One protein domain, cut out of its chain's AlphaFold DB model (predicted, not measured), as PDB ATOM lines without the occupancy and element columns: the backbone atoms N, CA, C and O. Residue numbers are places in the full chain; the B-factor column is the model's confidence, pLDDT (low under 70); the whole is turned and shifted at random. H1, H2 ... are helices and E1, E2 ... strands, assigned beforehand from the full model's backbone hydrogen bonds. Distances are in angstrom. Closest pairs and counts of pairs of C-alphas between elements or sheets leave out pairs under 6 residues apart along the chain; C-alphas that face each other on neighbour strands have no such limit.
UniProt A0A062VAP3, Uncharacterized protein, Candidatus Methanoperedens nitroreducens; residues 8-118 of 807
ATOM      1  N   ALA A   8      16.151 -50.485 -22.771       49.81
ATOM      2  CA  ALA A   8      16.834 -49.205 -22.761       49.81
ATOM      3  C   ALA A   8      17.342 -48.988 -24.188       49.81
ATOM      4  O   ALA A   8      18.289 -49.652 -24.618       49.81
ATOM      5  N   ASP A   9      16.655 -48.140 -24.943       56.28
ATOM      6  CA  ASP A   9      17.042 -47.835 -26.307       56.28
ATOM      7  C   ASP A   9      18.175 -46.801 -26.263       56.28
ATOM      8  O   ASP A   9      18.007 -45.668 -25.810       56.28
ATOM      9  N   VAL A  10      19.369 -47.220 -26.686       59.44
ATOM     10  CA  VAL A  10      20.529 -46.332 -26.819       59.44
ATOM     11  C   VAL A  10      20.471 -45.706 -28.205       59.44
ATOM     12  O   VAL A  10      20.574 -46.409 -29.210       59.44
ATOM     13  N   TYR A  11      20.303 -44.386 -28.258       65.06
ATOM     14  CA  TYR A  11      20.249 -43.636 -29.508       65.06
ATOM     15  C   TYR A  11      21.483 -42.762 -29.660       65.06
ATOM     16  O   TYR A  11      21.678 -41.792 -28.934       65.06
ATOM     17  N   ASP A  12      22.290 -43.088 -30.657       60.41
ATOM     18  CA  ASP A  12      23.514 -42.387 -30.995       60.41
ATOM     19  C   ASP A  12      23.596 -42.196 -32.515       60.41
ATOM     20  O   ASP A  12      24.502 -42.704 -33.134       60.41
ATOM     21  N   ASN A  13      22.657 -41.525 -33.197       63.12
ATOM     22  CA  ASN A  13      22.816 -41.192 -34.632       63.12
ATOM     23  C   ASN A  13      23.417 -42.341 -35.509       63.12
ATOM     24  O   ASN A  13      24.426 -42.174 -36.208       63.12
ATOM     25  N   ASN A  14      22.837 -43.546 -35.426       64.69
ATOM     26  CA  ASN A  14      23.335 -44.779 -36.062       64.69
ATOM     27  C   ASN A  14      24.705 -45.313 -35.558       64.69
ATOM     28  O   ASN A  14      25.518 -45.751 -36.376       64.69
ATOM     29  N   GLY A  15      24.989 -45.309 -34.254       61.56
ATOM     30  CA  GLY A  15      26.237 -45.836 -33.673       61.56
ATOM     31  C   GLY A  15      27.318 -44.787 -33.338       61.56
ATOM     32  O   GLY A  15      28.468 -45.154 -33.106       61.56
ATOM     33  N   ASN A  16      27.000 -43.489 -33.412       67.69
ATOM     34  CA  ASN A  16      27.869 -42.320 -33.237       67.69
ATOM     35  C   ASN A  16      27.285 -41.214 -32.321       67.69
ATOM     36  O   ASN A  16      26.143 -40.790 -32.434       67.69
ATOM     37  N   TRP A  17      28.125 -40.573 -31.512       82.12
ATOM     38  CA  TRP A  17      27.724 -39.422 -30.690       82.12
ATOM     39  C   TRP A  17      27.098 -38.255 -31.483       82.12
ATOM     40  O   TRP A  17      27.636 -37.823 -32.509       82.12
ATOM     41  N   TYR A  18      26.019 -37.663 -30.953       84.19
ATOM     42  CA  TYR A  18      25.514 -36.370 -31.429       84.19
ATOM     43  C   TYR A  18      26.541 -35.273 -31.141       84.19
ATOM     44  O   TYR A  18      27.016 -35.110 -30.016       84.19
ATOM     45  N   LYS A  19      26.890 -34.491 -32.166       84.12
ATOM     46  CA  LYS A  19      27.830 -33.377 -32.026       84.12
ATOM     47  C   LYS A  19      27.074 -32.066 -31.868       84.12
ATOM     48  O   LYS A  19      26.426 -31.609 -32.804       84.12
ATOM     49  N   LEU A  20      27.223 -31.438 -30.708       87.62
ATOM     50  CA  LEU A  20      26.579 -30.161 -30.410       87.62
ATOM     51  C   LEU A  20      27.399 -28.969 -30.922       87.62
ATOM     52  O   LEU A  20      28.599 -29.065 -31.191       87.62
ATOM     53  N   GLY A  21      26.730 -27.824 -31.068       80.62
ATOM     54  CA  GLY A  21      27.316 -26.604 -31.634       80.62
ATOM     55  C   GLY A  21      28.231 -25.821 -30.686       80.62
ATOM     56  O   GLY A  21      28.914 -24.901 -31.138       80.62
ATOM     57  N   LYS A  22      28.256 -26.155 -29.390       86.69
ATOM     58  CA  LYS A  22      29.056 -25.458 -28.369       86.69
ATOM     59  C   LYS A  22      30.138 -26.383 -27.799       86.69
ATOM     60  O   LYS A  22      30.091 -27.599 -27.964       86.69
ATOM     61  N   THR A  23      31.162 -25.800 -27.178       83.50
ATOM     62  CA  THR A  23      32.320 -26.543 -26.654       83.50
ATOM     63  C   THR A  23      32.022 -27.174 -25.294       83.50
ATOM     64  O   THR A  23      31.199 -26.663 -24.542       83.50
ATOM     65  N   ALA A  24      32.753 -28.233 -24.924       77.81
ATOM     66  CA  ALA A  24      32.666 -28.818 -23.580       77.81
ATOM     67  C   ALA A  24      32.901 -27.767 -22.479       77.81
ATOM     68  O   ALA A  24      32.124 -27.678 -21.539       77.81
ATOM     69  N   ALA A  25      33.887 -26.884 -22.674       77.12
ATOM     70  CA  ALA A  25      34.173 -25.776 -21.763       77.12
ATOM     71  C   ALA A  25      33.052 -24.726 -21.679       77.12
ATOM     72  O   ALA A  25      33.030 -23.961 -20.730       77.12
ATOM     73  N   TYR A  26      32.149 -24.624 -22.662       82.50
ATOM     74  CA  TYR A  26      30.958 -23.775 -22.530       82.50
ATOM     75  C   TYR A  26      29.935 -24.425 -21.597       82.50
ATOM     76  O   TYR A  26      29.352 -23.739 -20.757       82.50
ATOM     77  N   TYR A  27      29.718 -25.732 -21.758       83.69
ATOM     78  CA  TYR A  27      28.722 -26.473 -20.993       83.69
ATOM     79  C   TYR A  27      29.160 -26.720 -19.549       83.69
ATOM     80  O   TYR A  27      28.350 -26.537 -18.656       83.69
ATOM     81  N   GLY A  28      30.438 -27.012 -19.309       74.75
ATOM     82  CA  GLY A  28      31.023 -27.094 -17.965       74.75
ATOM     83  C   GLY A  28      31.385 -25.736 -17.353       74.75
ATOM     84  O   GLY A  28      32.035 -25.687 -16.321       74.75
ATOM     85  N   LYS A  29      31.030 -24.609 -17.990       73.94
ATOM     86  CA  LYS A  29      31.326 -23.281 -17.440       73.94
ATOM     87  C   LYS A  29      30.362 -22.950 -16.308       73.94
ATOM     88  O   LYS A  29      29.169 -22.795 -16.578       73.94
ATOM     89  N   ASN A  30      30.899 -22.677 -15.123       68.06
ATOM     90  CA  ASN A  30      30.137 -22.117 -14.011       68.06
ATOM     91  C   ASN A  30      29.392 -20.829 -14.405       68.06
ATOM     92  O   ASN A  30      29.947 -19.881 -14.980       68.06
ATOM     93  N   VAL A  31      28.113 -20.779 -14.059       62.28
ATOM     94  CA  VAL A  31      27.231 -19.632 -14.197       62.28
ATOM     95  C   VAL A  31      27.572 -18.630 -13.098       62.28
ATOM     96  O   VAL A  31      27.632 -18.939 -11.911       62.28
ATOM     97  N   THR A  32      27.798 -17.378 -13.493       58.69
ATOM     98  CA  THR A  32      28.016 -16.283 -12.545       58.69
ATOM     99  C   THR A  32      26.686 -15.577 -12.285       58.69
ATOM    100  O   THR A  32      26.182 -14.852 -13.150       58.69
ATOM    101  N   LYS A  33      26.097 -15.755 -11.099       54.09
ATOM    102  CA  LYS A  33      24.902 -15.004 -10.690       54.09
ATOM    103  C   LYS A  33      25.297 -13.639 -10.144       54.09
ATOM    104  O   LYS A  33      26.141 -13.515  -9.256       54.09
ATOM    105  N   LYS A  34      24.647 -12.594 -10.665       48.25
ATOM    106  CA  LYS A  34      24.794 -11.217 -10.186       48.25
ATOM    107  C   LYS A  34      23.602 -10.848  -9.312       48.25
ATOM    108  O   LYS A  34      22.468 -10.823  -9.784       48.25
ATOM    109  N   TYR A  35      23.865 -10.558  -8.047       51.22
ATOM    110  CA  TYR A  35      22.835 -10.255  -7.060       51.22
ATOM    111  C   TYR A  35      22.478  -8.764  -7.064       51.22
ATOM    112  O   TYR A  35      23.251  -7.919  -7.523       51.22
ATOM    113  N   ALA A  36      21.300  -8.423  -6.528       46.94
ATOM    114  CA  ALA A  36      20.777  -7.050  -6.495       46.94
ATOM    115  C   ALA A  36      21.688  -6.055  -5.743       46.94
ATOM    116  O   ALA A  36      21.642  -4.856  -6.001       46.94
ATOM    117  N   ASN A  37      22.554  -6.554  -4.857       47.12
ATOM    118  CA  ASN A  37      23.579  -5.779  -4.151       47.12
ATOM    119  C   ASN A  37      24.870  -5.553  -4.974       47.12
ATOM    120  O   ASN A  37      25.829  -4.980  -4.465       47.12
ATOM    121  N   GLY A  38      24.919  -6.003  -6.231       44.16
ATOM    122  CA  GLY A  38      26.037  -5.797  -7.152       44.16
ATOM    123  C   GLY A  38      27.164  -6.829  -7.065       44.16
ATOM    124  O   GLY A  38      28.024  -6.831  -7.946       44.16
ATOM    125  N   THR A  39      27.158  -7.725  -6.070       48.84
ATOM    126  CA  THR A  39      28.123  -8.837  -6.011       48.84
ATOM    127  C   THR A  39      27.823  -9.909  -7.054       48.84
ATOM    128  O   THR A  39      26.663 -10.180  -7.372       48.84
ATOM    129  N   THR A  40      28.885 -10.516  -7.582       47.09
ATOM    130  CA  THR A  40      28.809 -11.602  -8.564       47.09
ATOM    131  C   THR A  40      29.504 -12.817  -7.959       47.09
ATOM    132  O   THR A  40      30.649 -12.681  -7.532       47.09
ATOM    133  N   TYR A  41      28.817 -13.954  -7.897       50.47
ATOM    134  CA  TYR A  41      29.376 -15.224  -7.424       50.47
ATOM    135  C   TYR A  41      29.189 -16.284  -8.503       50.47
ATOM    136  O   TYR A  41      28.163 -16.293  -9.186       50.47
ATOM    137  N   GLU A  42      30.182 -17.152  -8.662       54.84
ATOM    138  CA  GLU A  42      29.988 -18.432  -9.339       54.84
ATOM    139  C   GLU A  42      29.172 -19.300  -8.386       54.84
ATOM    140  O   GLU A  42      29.606 -19.551  -7.265       54.84
ATOM    141  N   ASP A  43      27.954 -19.665  -8.775       51.78
ATOM    142  CA  ASP A  43      27.038 -20.401  -7.895       51.78
ATOM    143  C   ASP A  43      27.255 -21.923  -7.953       51.78
ATOM    144  O   ASP A  43      26.447 -22.680  -7.426       51.78
ATOM    145  N   GLY A  44      28.344 -22.357  -8.600       52.16
ATOM    146  CA  GLY A  44      28.695 -23.761  -8.799       52.16
ATOM    147  C   GLY A  44      27.782 -24.505  -9.774       52.16
ATOM    148  O   GLY A  44      28.048 -25.667 -10.053       52.16
ATOM    149  N   SER A  45      26.728 -23.865 -10.300       58.59
ATOM    150  CA  SER A  45      25.940 -24.429 -11.392       58.59
ATOM    151  C   SER A  45      26.654 -24.161 -12.705       58.59
ATOM    152  O   SER A  45      27.111 -23.051 -12.959       58.59
ATOM    153  N   ASP A  46      26.778 -25.171 -13.543       67.81
ATOM    154  CA  ASP A  46      27.328 -25.076 -14.886       67.81
ATOM    155  C   ASP A  46      26.194 -24.965 -15.927       67.81
ATOM    156  O   ASP A  46      25.002 -24.946 -15.614       67.81
ATOM    157  N   ASN A  47      26.540 -24.869 -17.211       80.19
ATOM    158  CA  ASN A  47      25.554 -24.895 -18.299       80.19
ATOM    159  C   ASN A  47      25.203 -26.335 -18.723       80.19
ATOM    160  O   ASN A  47      24.778 -26.557 -19.861       80.19
ATOM    161  N   SER A  48      25.374 -27.318 -17.842       83.50
ATOM    162  CA  SER A  48      25.065 -28.726 -18.100       83.50
ATOM    163  C   SER A  48      23.589 -28.952 -18.437       83.50
ATOM    164  O   SER A  48      23.272 -29.688 -19.368       83.50
ATOM    165  N   SER A  49      22.671 -28.220 -17.801       84.50
ATOM    166  CA  SER A  49      21.261 -28.271 -18.195       84.50
ATOM    167  C   SER A  49      21.051 -27.785 -19.635       84.50
ATOM    168  O   SER A  49      20.254 -28.344 -20.385       84.50
ATOM    169  N   GLN A  50      21.818 -26.780 -20.085       85.38
ATOM    170  CA  GLN A  50      21.784 -26.348 -21.487       85.38
ATOM    171  C   GLN A  50      22.363 -27.412 -22.427       85.38
ATOM    172  O   GLN A  50      21.924 -27.496 -23.572       85.38
ATOM    173  N   PHE A  51      23.321 -28.226 -21.972       88.25
ATOM    174  CA  PHE A  51      23.807 -29.376 -22.739       88.25
ATOM    175  C   PHE A  51      22.683 -30.380 -22.991       88.25
ATOM    176  O   PHE A  51      22.490 -30.787 -24.131       88.25
ATOM    177  N   GLN A  52      21.899 -30.723 -21.965       89.31
ATOM    178  CA  GLN A  52      20.758 -31.630 -22.115       89.31
ATOM    179  C   GLN A  52      19.693 -31.067 -23.059       89.31
ATOM    180  O   GLN A  52      19.201 -31.799 -23.912       89.31
ATOM    181  N   LEU A  53      19.375 -29.770 -22.968       87.69
ATOM    182  CA  LEU A  53      18.443 -29.118 -23.899       87.69
ATOM    183  C   LEU A  53      18.948 -29.170 -25.345       87.69
ATOM    184  O   LEU A  53      18.199 -29.545 -26.244       87.69
ATOM    185  N   ASP A  54      20.217 -28.817 -25.564       89.38
ATOM    186  CA  ASP A  54      20.835 -28.835 -26.892       89.38
ATOM    187  C   ASP A  54      20.937 -30.276 -27.439       89.38
ATOM    188  O   ASP A  54      20.796 -30.484 -28.644       89.38
ATOM    189  N   ALA A  55      21.148 -31.273 -26.572       89.00
ATOM    190  CA  ALA A  55      21.178 -32.690 -26.931       89.00
ATOM    191  C   ALA A  55      19.791 -33.229 -27.303       89.00
ATOM    192  O   ALA A  55      19.655 -33.898 -28.326       89.00
ATOM    193  N   VAL A  56      18.760 -32.896 -26.520       89.44
ATOM    194  CA  VAL A  56      17.364 -33.227 -26.835       89.44
ATOM    195  C   VAL A  56      16.955 -32.583 -28.159       89.44
ATOM    196  O   VAL A  56      16.369 -33.253 -29.001       89.44
ATOM    197  N   GLU A  57      17.318 -31.318 -28.393       88.62
ATOM    198  CA  GLU A  57      17.054 -30.648 -29.670       88.62
ATOM    199  C   GLU A  57      17.780 -31.331 -30.840       88.62
ATOM    200  O   GLU A  57      17.198 -31.503 -31.910       88.62
ATOM    201  N   ALA A  58      19.039 -31.733 -30.648       87.25
ATOM    202  CA  ALA A  58      19.818 -32.412 -31.682       87.25
ATOM    203  C   ALA A  58      19.243 -33.787 -32.060       87.25
ATOM    204  O   ALA A  58      19.433 -34.216 -33.195       87.25
ATOM    205  N   ALA A  59      18.550 -34.450 -31.132       87.88
ATOM    206  CA  ALA A  59      17.936 -35.759 -31.331       87.88
ATOM    207  C   ALA A  59      16.423 -35.702 -31.652       87.88
ATOM    208  O   ALA A  59      15.818 -36.744 -31.894       87.88
ATOM    209  N   ASP A  60      15.812 -34.510 -31.697       86.75
ATOM    210  CA  ASP A  60      14.357 -34.297 -31.847       86.75
ATOM    211  C   ASP A  60      13.767 -34.852 -33.156       86.75
ATOM    212  O   ASP A  60      12.583 -35.171 -33.239       86.75
ATOM    213  N   SER A  61      14.572 -34.978 -34.214       85.56
ATOM    214  CA  SER A  61      14.131 -35.614 -35.466       85.56
ATOM    215  C   SER A  61      14.190 -37.139 -35.435       85.56
ATOM    216  O   SER A  61      13.569 -37.787 -36.281       85.56
ATOM    217  N   ASP A  62      14.954 -37.695 -34.499       85.19
ATOM    218  CA  ASP A  62      15.404 -39.084 -34.526       85.19
ATOM    219  C   ASP A  62      14.705 -39.922 -33.446       85.19
ATOM    220  O   ASP A  62      14.540 -41.134 -33.608       85.19
ATOM    221  N   ILE A  63      14.266 -39.280 -32.360       84.81
ATOM    222  CA  ILE A  63      13.656 -39.916 -31.191       84.81
ATOM    223  C   ILE A  63      12.273 -39.316 -30.963       84.81
ATOM    224  O   ILE A  63      12.140 -38.103 -30.885       84.81
ATOM    225  N   ASN A  64      11.263 -40.175 -30.789       86.62
ATOM    226  CA  ASN A  64       9.974 -39.741 -30.256       86.62
ATOM    227  C   ASN A  64      10.003 -39.795 -28.726       86.62
ATOM    228  O   ASN A  64       9.879 -40.875 -28.137       86.62
ATOM    229  N   PHE A  65      10.164 -38.640 -28.083       87.50
ATOM    230  CA  PHE A  65      10.387 -38.565 -26.638       87.50
ATOM    231  C   PHE A  65       9.166 -38.936 -25.793       87.50
ATOM    232  O   PHE A  65       9.324 -39.390 -24.664       87.50
ATOM    233  N   ASN A  66       7.952 -38.845 -26.346       86.12
ATOM    234  CA  ASN A  66       6.731 -39.212 -25.618       86.12
ATOM    235  C   ASN A  66       6.655 -40.705 -25.260       86.12
ATOM    236  O   ASN A  66       5.793 -41.096 -24.474       86.12
ATOM    237  N   ASN A  67       7.524 -41.537 -25.841       86.56
ATOM    238  CA  ASN A  67       7.613 -42.959 -25.527       86.56
ATOM    239  C   ASN A  67       8.408 -43.253 -24.243       86.56
ATOM    240  O   ASN A  67       8.445 -44.411 -23.829       86.56
ATOM    241  N   TYR A  68       9.048 -42.248 -23.635       86.06
ATOM    242  CA  TYR A  68       9.984 -42.441 -22.530       86.06
ATOM    243  C   TYR A  68       9.624 -41.585 -21.313       86.06
ATOM    244  O   TYR A  68       9.412 -40.377 -21.409       86.06
ATOM    245  N   ASP A  69       9.612 -42.222 -20.143       83.06
ATOM    246  CA  ASP A  69       9.379 -41.554 -18.857       83.06
ATOM    247  C   ASP A  69      10.653 -40.922 -18.274       83.06
ATOM    248  O   ASP A  69      10.570 -40.062 -17.398       83.06
ATOM    249  N   VAL A  70      11.825 -41.351 -18.752       86.25
ATOM    250  CA  VAL A  70      13.153 -40.858 -18.358       86.25
ATOM    251  C   VAL A  70      14.026 -40.773 -19.599       86.25
ATOM    252  O   VAL A  70      14.091 -41.724 -20.378       86.25
ATOM    253  N   VAL A  71      14.737 -39.661 -19.752       88.19
ATOM    254  CA  VAL A  71      15.729 -39.470 -20.812       88.19
ATOM    255  C   VAL A  71      17.093 -39.243 -20.170       88.19
ATOM    256  O   VAL A  71      17.300 -38.252 -19.474       88.19
ATOM    257  N   VAL A  72      18.036 -40.154 -20.415       89.06
ATOM    258  CA  VAL A  72      19.420 -40.005 -19.951       89.06
ATOM    259  C   VAL A  72      20.275 -39.465 -21.084       89.06
ATOM    260  O   VAL A  72      20.401 -40.085 -22.139       89.06
ATOM    261  N   VAL A  73      20.880 -38.309 -20.856       89.88
ATOM    262  CA  VAL A  73      21.852 -37.701 -21.752       89.88
ATOM    263  C   VAL A  73      23.239 -38.056 -21.235       89.88
ATOM    264  O   VAL A  73      23.559 -37.812 -20.075       89.88
ATOM    265  N   ILE A  74      24.071 -38.629 -22.097       89.69
ATOM    266  CA  ILE A  74      25.465 -38.930 -21.772       89.69
ATOM    267  C   ILE A  74      26.334 -37.872 -22.445       89.69
ATOM    268  O   ILE A  74      26.067 -37.489 -23.586       89.69
ATOM    269  N   HIS A  75      27.376 -37.398 -21.771       89.12
ATOM    270  CA  HIS A  75      28.396 -36.555 -22.382       89.12
ATOM    271  C   HIS A  75      29.756 -37.255 -22.443       89.12
ATOM    272  O   HIS A  75      30.110 -38.066 -21.587       89.12
ATOM    273  N   ALA A  76      30.542 -36.902 -23.460       87.81
ATOM    274  CA  ALA A  76      31.921 -37.357 -23.587       87.81
ATOM    275  C   ALA A  76      32.831 -36.689 -22.540       87.81
ATOM    276  O   ALA A  76      32.609 -35.539 -22.143       87.81
ATOM    277  N   GLY A  77      33.898 -37.383 -22.147       87.19
ATOM    278  CA  GLY A  77      34.845 -36.953 -21.124       87.19
ATOM    279  C   GLY A  77      34.335 -37.152 -19.699       87.19
ATOM    280  O   GLY A  77      33.167 -37.459 -19.475       87.19
ATOM    281  N   LYS A  78      35.236 -36.975 -18.726       85.06
ATOM    282  CA  LYS A  78      34.921 -37.073 -17.294       85.06
ATOM    283  C   LYS A  78      33.917 -36.005 -16.866       85.06
ATOM    284  O   LYS A  78      33.972 -34.881 -17.367       85.06
ATOM    285  N   SER A  79      33.060 -36.351 -15.915       84.75
ATOM    286  CA  SER A  79      32.278 -35.389 -15.142       84.75
ATOM    287  C   SER A  79      33.169 -34.647 -14.141       84.75
ATOM    288  O   SER A  79      34.329 -35.010 -13.893       84.75
ATOM    289  N   GLN A  80      32.606 -33.615 -13.521       79.94
ATOM    290  CA  GLN A  80      33.197 -32.977 -12.354       79.94
ATOM    291  C   GLN A  80      33.479 -34.000 -11.234       79.94
ATOM    292  O   GLN A  80      34.584 -34.006 -10.682       79.94
ATOM    293  N   GLN A  81      32.533 -34.899 -10.947       74.31
ATOM    294  CA  GLN A  81      32.626 -35.918  -9.898       74.31
ATOM    295  C   GLN A  81      33.805 -36.886 -10.131       74.31
ATOM    296  O   GLN A  81      34.662 -37.046  -9.262       74.31
ATOM    297  N   GLU A  82      33.950 -37.415 -11.349       78.94
ATOM    298  CA  GLU A  82      35.012 -38.366 -11.743       78.94
ATOM    299  C   GLU A  82      36.414 -37.741 -11.906       78.94
ATOM    300  O   GLU A  82      37.432 -38.420 -12.133       78.94
ATOM    301  N   SER A  83      36.491 -36.413 -11.855       72.38
ATOM    302  CA  SER A  83      37.741 -35.660 -11.989       72.38
ATOM    303  C   SER A  83      38.349 -35.230 -10.654       72.38
ATOM    304  O   SER A  83      39.435 -34.648 -10.651       72.38
ATOM    305  N   GLY A  84      37.679 -35.520  -9.533       64.00
ATOM    306  CA  GLY A  84      38.059 -34.995  -8.223       64.00
ATOM    307  C   GLY A  84      37.699 -33.517  -8.047       64.00
ATOM    308  O   GLY A  84      38.402 -32.807  -7.332       64.00
ATOM    309  N   GLY A  85      36.635 -33.046  -8.713       65.81
ATOM    310  CA  GLY A  85      36.107 -31.691  -8.539       65.81
ATOM    311  C   GLY A  85      36.667 -30.642  -9.501       65.81
ATOM    312  O   GLY A  85      36.785 -29.480  -9.122       65.81
ATOM    313  N   ASN A  86      37.029 -31.007 -10.735       72.38
ATOM    314  CA  ASN A  86      37.354 -30.011 -11.756       72.38
ATOM    315  C   ASN A  86      36.083 -29.270 -12.206       72.38
ATOM    316  O   ASN A  86      35.274 -29.814 -12.955       72.38
ATOM    317  N   TRP A  87      35.955 -28.021 -11.766       71.06
ATOM    318  CA  TRP A  87      34.812 -27.137 -12.007       71.06
ATOM    319  C   TRP A  87      34.663 -26.639 -13.452       71.06
ATOM    320  O   TRP A  87      33.693 -25.957 -13.746       71.06
ATOM    321  N   ASP A  88      35.600 -26.961 -14.349       72.94
ATOM    322  CA  ASP A  88      35.468 -26.678 -15.787       72.94
ATOM    323  C   ASP A  88      34.744 -27.809 -16.556       72.94
ATOM    324  O   ASP A  88      34.576 -27.734 -17.781       72.94
ATOM    325  N   LEU A  89      34.380 -28.898 -15.869       77.88
ATOM    326  CA  LEU A  89      33.697 -30.065 -16.428       77.88
ATOM    327  C   LEU A  89      32.223 -30.078 -16.030       77.88
ATOM    328  O   LEU A  89      31.847 -29.496 -15.021       77.88
ATOM    329  N   MET A  90      31.407 -30.779 -16.820       84.88
ATOM    330  CA  MET A  90      29.981 -30.883 -16.534       84.88
ATOM    331  C   MET A  90      29.698 -31.717 -15.279       84.88
ATOM    332  O   MET A  90      30.320 -32.765 -15.075       84.88
ATOM    333  N   THR A  91      28.739 -31.277 -14.472       82.94
ATOM    334  CA  THR A  91      28.266 -31.979 -13.275       82.94
ATOM    335  C   THR A  91      27.201 -33.015 -13.641       82.94
ATOM    336  O   THR A  91      26.189 -32.677 -14.260       82.94
ATOM    337  N   THR A  92      27.396 -34.269 -13.224       84.31
ATOM    338  CA  THR A  92      26.370 -35.333 -13.295       84.31
ATOM    339  C   THR A  92      25.190 -34.995 -12.373       84.31
ATOM    340  O   THR A  92      25.439 -34.523 -11.264       84.31
ATOM    341  N   HIS A  93      23.938 -35.177 -12.824       82.12
ATOM    342  CA  HIS A  93      22.735 -34.828 -12.046       82.12
ATOM    343  C   HIS A  93      21.399 -35.325 -12.655       82.12
ATOM    344  O   HIS A  93      21.297 -35.574 -13.859       82.12
ATOM    345  N   ALA A  94      20.320 -35.290 -11.858       79.31
ATOM    346  CA  ALA A  94      18.935 -35.592 -12.264       79.31
ATOM    347  C   ALA A  94      17.906 -34.467 -11.992       79.31
ATOM    348  O   ALA A  94      16.699 -34.670 -12.124       79.31
ATOM    349  N   TRP A  95      18.341 -33.262 -11.615       71.19
ATOM    350  CA  TRP A  95      17.457 -32.127 -11.281       71.19
ATOM    351  C   TRP A  95      16.738 -31.448 -12.473       71.19
ATOM    352  O   TRP A  95      15.980 -30.491 -12.263       71.19
ATOM    353  N   MET A  96      16.930 -31.905 -13.717       67.56
ATOM    354  CA  MET A  96      16.226 -31.323 -14.859       67.56
ATOM    355  C   MET A  96      14.782 -31.831 -14.956       67.56
ATOM    356  O   MET A  96      14.467 -33.008 -14.785       67.56
ATOM    357  N   GLY A  97      13.871 -30.885 -15.178       71.56
ATOM    358  CA  GLY A  97      12.451 -31.119 -15.430       71.56
ATOM    359  C   GLY A  97      12.164 -31.790 -16.768       71.56
ATOM    360  O   GLY A  97      13.059 -32.198 -17.505       71.56
ATOM    361  N   ASP A  98      10.881 -31.826 -17.096       82.94
ATOM    362  CA  ASP A  98      10.423 -32.125 -18.446       82.94
ATOM    363  C   ASP A  98      10.845 -31.002 -19.409       82.94
ATOM    364  O   ASP A  98      10.753 -29.816 -19.075       82.94
ATOM    365  N   ASN A  99      11.258 -31.367 -20.621       84.06
ATOM    366  CA  ASN A  99      11.567 -30.431 -21.696       84.06
ATOM    367  C   ASN A  99      10.665 -30.687 -22.905       84.06
ATOM    368  O   ASN A  99      10.627 -31.797 -23.432       84.06
ATOM    369  N   THR A 100       9.961 -29.653 -23.369       86.31
ATOM    370  CA  THR A 100       9.167 -29.728 -24.599       86.31
ATOM    371  C   THR A 100      10.043 -29.414 -25.804       86.31
ATOM    372  O   THR A 100      10.652 -28.347 -25.878       86.31
ATOM    373  N   THR A 101      10.095 -30.335 -26.755       83.88
ATOM    374  CA  THR A 101      10.905 -30.205 -27.964       83.88
ATOM    375  C   THR A 101      10.192 -29.372 -29.040       83.88
ATOM    376  O   THR A 101       9.058 -28.915 -28.856       83.88
ATOM    377  N   ARG A 102      10.842 -29.119 -30.187       80.75
ATOM    378  CA  ARG A 102      10.285 -28.225 -31.224       80.75
ATOM    379  C   ARG A 102       9.088 -28.832 -31.943       80.75
ATOM    380  O   ARG A 102       8.229 -28.087 -32.415       80.75
ATOM    381  N   ASN A 103       9.038 -30.157 -32.035       81.00
ATOM    382  CA  ASN A 103       7.920 -30.895 -32.615       81.00
ATOM    383  C   ASN A 103       6.740 -31.081 -31.622       81.00
ATOM    384  O   ASN A 103       5.684 -31.576 -32.022       81.00
ATOM    385  N   GLY A 104       6.882 -30.621 -30.369       82.81
ATOM    386  CA  GLY A 104       5.855 -30.683 -29.326       82.81
ATOM    387  C   GLY A 104       5.879 -31.951 -28.465       82.81
ATOM    388  O   GLY A 104       4.963 -32.145 -27.664       82.81
ATOM    389  N   GLU A 105       6.887 -32.810 -28.612       88.50
ATOM    390  CA  GLU A 105       7.119 -33.955 -27.730       88.50
ATOM    391  C   GLU A 105       7.715 -33.526 -26.384       88.50
ATOM    392  O   GLU A 105       8.221 -32.413 -26.236       88.50
ATOM    393  N   ILE A 106       7.627 -34.394 -25.373       88.19
ATOM    394  CA  ILE A 106       8.122 -34.102 -24.024       88.19
ATOM    395  C   ILE A 106       9.208 -35.108 -23.649       88.19
ATOM    396  O   ILE A 106       8.912 -36.272 -23.394       88.19
ATOM    397  N   ALA A 107      10.449 -34.638 -23.553       88.12
ATOM    398  CA  ALA A 107      11.546 -35.372 -22.933       88.12
ATOM    399  C   ALA A 107      11.420 -35.253 -21.409       88.12
ATOM    400  O   ALA A 107      11.625 -34.173 -20.851       88.12
ATOM    401  N   ARG A 108      11.019 -36.341 -20.746       86.31
ATOM    402  CA  ARG A 108      10.705 -36.352 -19.311       86.31
ATOM    403  C   ARG A 108      11.910 -36.708 -18.451       86.31
ATOM    404  O   ARG A 108      12.745 -37.505 -18.871       86.31
ATOM    405  N   ASN A 109      11.949 -36.145 -17.240       83.44
ATOM    406  CA  ASN A 109      12.909 -36.486 -16.177       83.44
ATOM    407  C   ASN A 109      14.355 -36.633 -16.682       83.44
ATOM    408  O   ASN A 109      14.927 -37.722 -16.664       83.44
ATOM    409  N   LEU A 110      14.913 -35.537 -17.190       87.31
ATOM    410  CA  LEU A 110      16.230 -35.538 -17.816       87.31
ATOM    411  C   LEU A 110      17.349 -35.796 -16.794       87.31
ATOM    412  O   LEU A 110      17.504 -35.056 -15.822       87.31
ATOM    413  N   ILE A 111      18.170 -36.808 -17.071       89.62
ATOM    414  CA  ILE A 111      19.387 -37.141 -16.318       89.62
ATOM    415  C   ILE A 111      20.600 -36.807 -17.188       89.62
ATOM    416  O   ILE A 111      20.562 -37.031 -18.399       89.62
ATOM    417  N   LEU A 112      21.658 -36.251 -16.605       89.62
ATOM    418  CA  LEU A 112      22.940 -36.044 -17.273       89.62
ATOM    419  C   LEU A 112      24.011 -36.879 -16.598       89.62
ATOM    420  O   LEU A 112      24.280 -36.654 -15.425       89.62
ATOM    421  N   ASN A 113      24.685 -37.730 -17.370       89.94
ATOM    422  CA  ASN A 113      25.833 -38.508 -16.912       89.94
ATOM    423  C   ASN A 113      27.051 -38.308 -17.822       89.94
ATOM    424  O   ASN A 113      26.937 -37.945 -18.995       89.94
ATOM    425  N   SER A 114      28.230 -38.630 -17.293       89.06
ATOM    426  CA  SER A 114      29.457 -38.787 -18.077       89.06
ATOM    427  C   SER A 114      29.608 -40.220 -18.600       89.06
ATOM    428  O   SER A 114      29.178 -41.183 -17.965       89.06
ATOM    429  N   GLU A 115      30.294 -40.380 -19.737       88.25
ATOM    430  CA  GLU A 115      30.705 -41.693 -20.261       88.25
ATOM    431  C   GLU A 115      31.639 -42.485 -19.317       88.25
ATOM    432  O   GLU A 115      31.845 -43.679 -19.527       88.25
ATOM    433  N   TYR A 116      32.213 -41.835 -18.295       88.06
ATOM    434  CA  TYR A 116      33.096 -42.453 -17.297       88.06
ATOM    435  C   TYR A 116      32.363 -42.910 -16.028       88.06
ATOM    436  O   TYR A 116      32.959 -43.626 -15.227       88.06
ATOM    437  N   GLU A 117      31.096 -42.525 -15.844       86.62
ATOM    438  CA  GLU A 117      30.327 -42.893 -14.653       86.62
ATOM    439  C   GLU A 117      30.045 -44.397 -14.620       86.62
ATOM    440  O   GLU A 117      29.578 -44.983 -15.603       86.62
ATOM    441  N   LEU A 118      30.274 -45.017 -13.462       88.62
ATOM    442  CA  LEU A 118      29.947 -46.422 -13.224       88.62
ATOM    443  C   LEU A 118      28.519 -46.589 -12.694       88.62
ATOM    444  O   LEU A 118      27.834 -45.629 -12.344       88.62
TER     445      LEU A 118
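This is residues 8 to 118 of the 807 residues of an uncharacterized protein of Candidatus Methanoperedens nitroreducens (UniProt A0A062VAP3). With little regular structure, this is a mostly looped body around one helix, H2, which packs over two parallel strands, E3 and E4; a small antiparallel hairpin, E1 and E2, reaches away at one end. The printed part has 111 residues, 32 in named elements, in order H1, E1, E2, H2, E3, E4, class mixed. It is compact, radius of gyration of the C-alphas 14.9 A, spanning 45 by 30 by 24 A.

H1, residues 24 to 27, only just touches H2, residues 48 to 59, by residues 48 to 51 alone, with 3 pairs of C-alphas within 8 A; the closest, Tyr 27 and Ser 48, are 5.2 A apart. In the hairpin of E1, residues 32 to 34, and E2, residues 40 to 42, N 33 and O 41 are within hydrogen-bond range, 2.9 A. In H2 every O i to N i+4 pair is within hydrogen-bond range; H1 is too short for one. E3, residues 71 to 75, and E4, residues 110 to 114, are parallel, with N 73 and O 111 within range at 2.8 A. The closest C-alphas of H2 and E3, Gln 52 and Val 73, are 6.2 A apart.

H1 begins at C-alpha 24 (32.666, -28.818, -23.580). H2 measures 16.6 A, E3 13.1 A and E4 13.6 A, ending at C-alpha 114 (29.457, -38.787, -18.077).

The printed part has no cut. Links H2 to E3 and E3 to E4 are long. Residues 8 to 16, 30 to 46, 84 to 85 and 96 have pLDDT under 70.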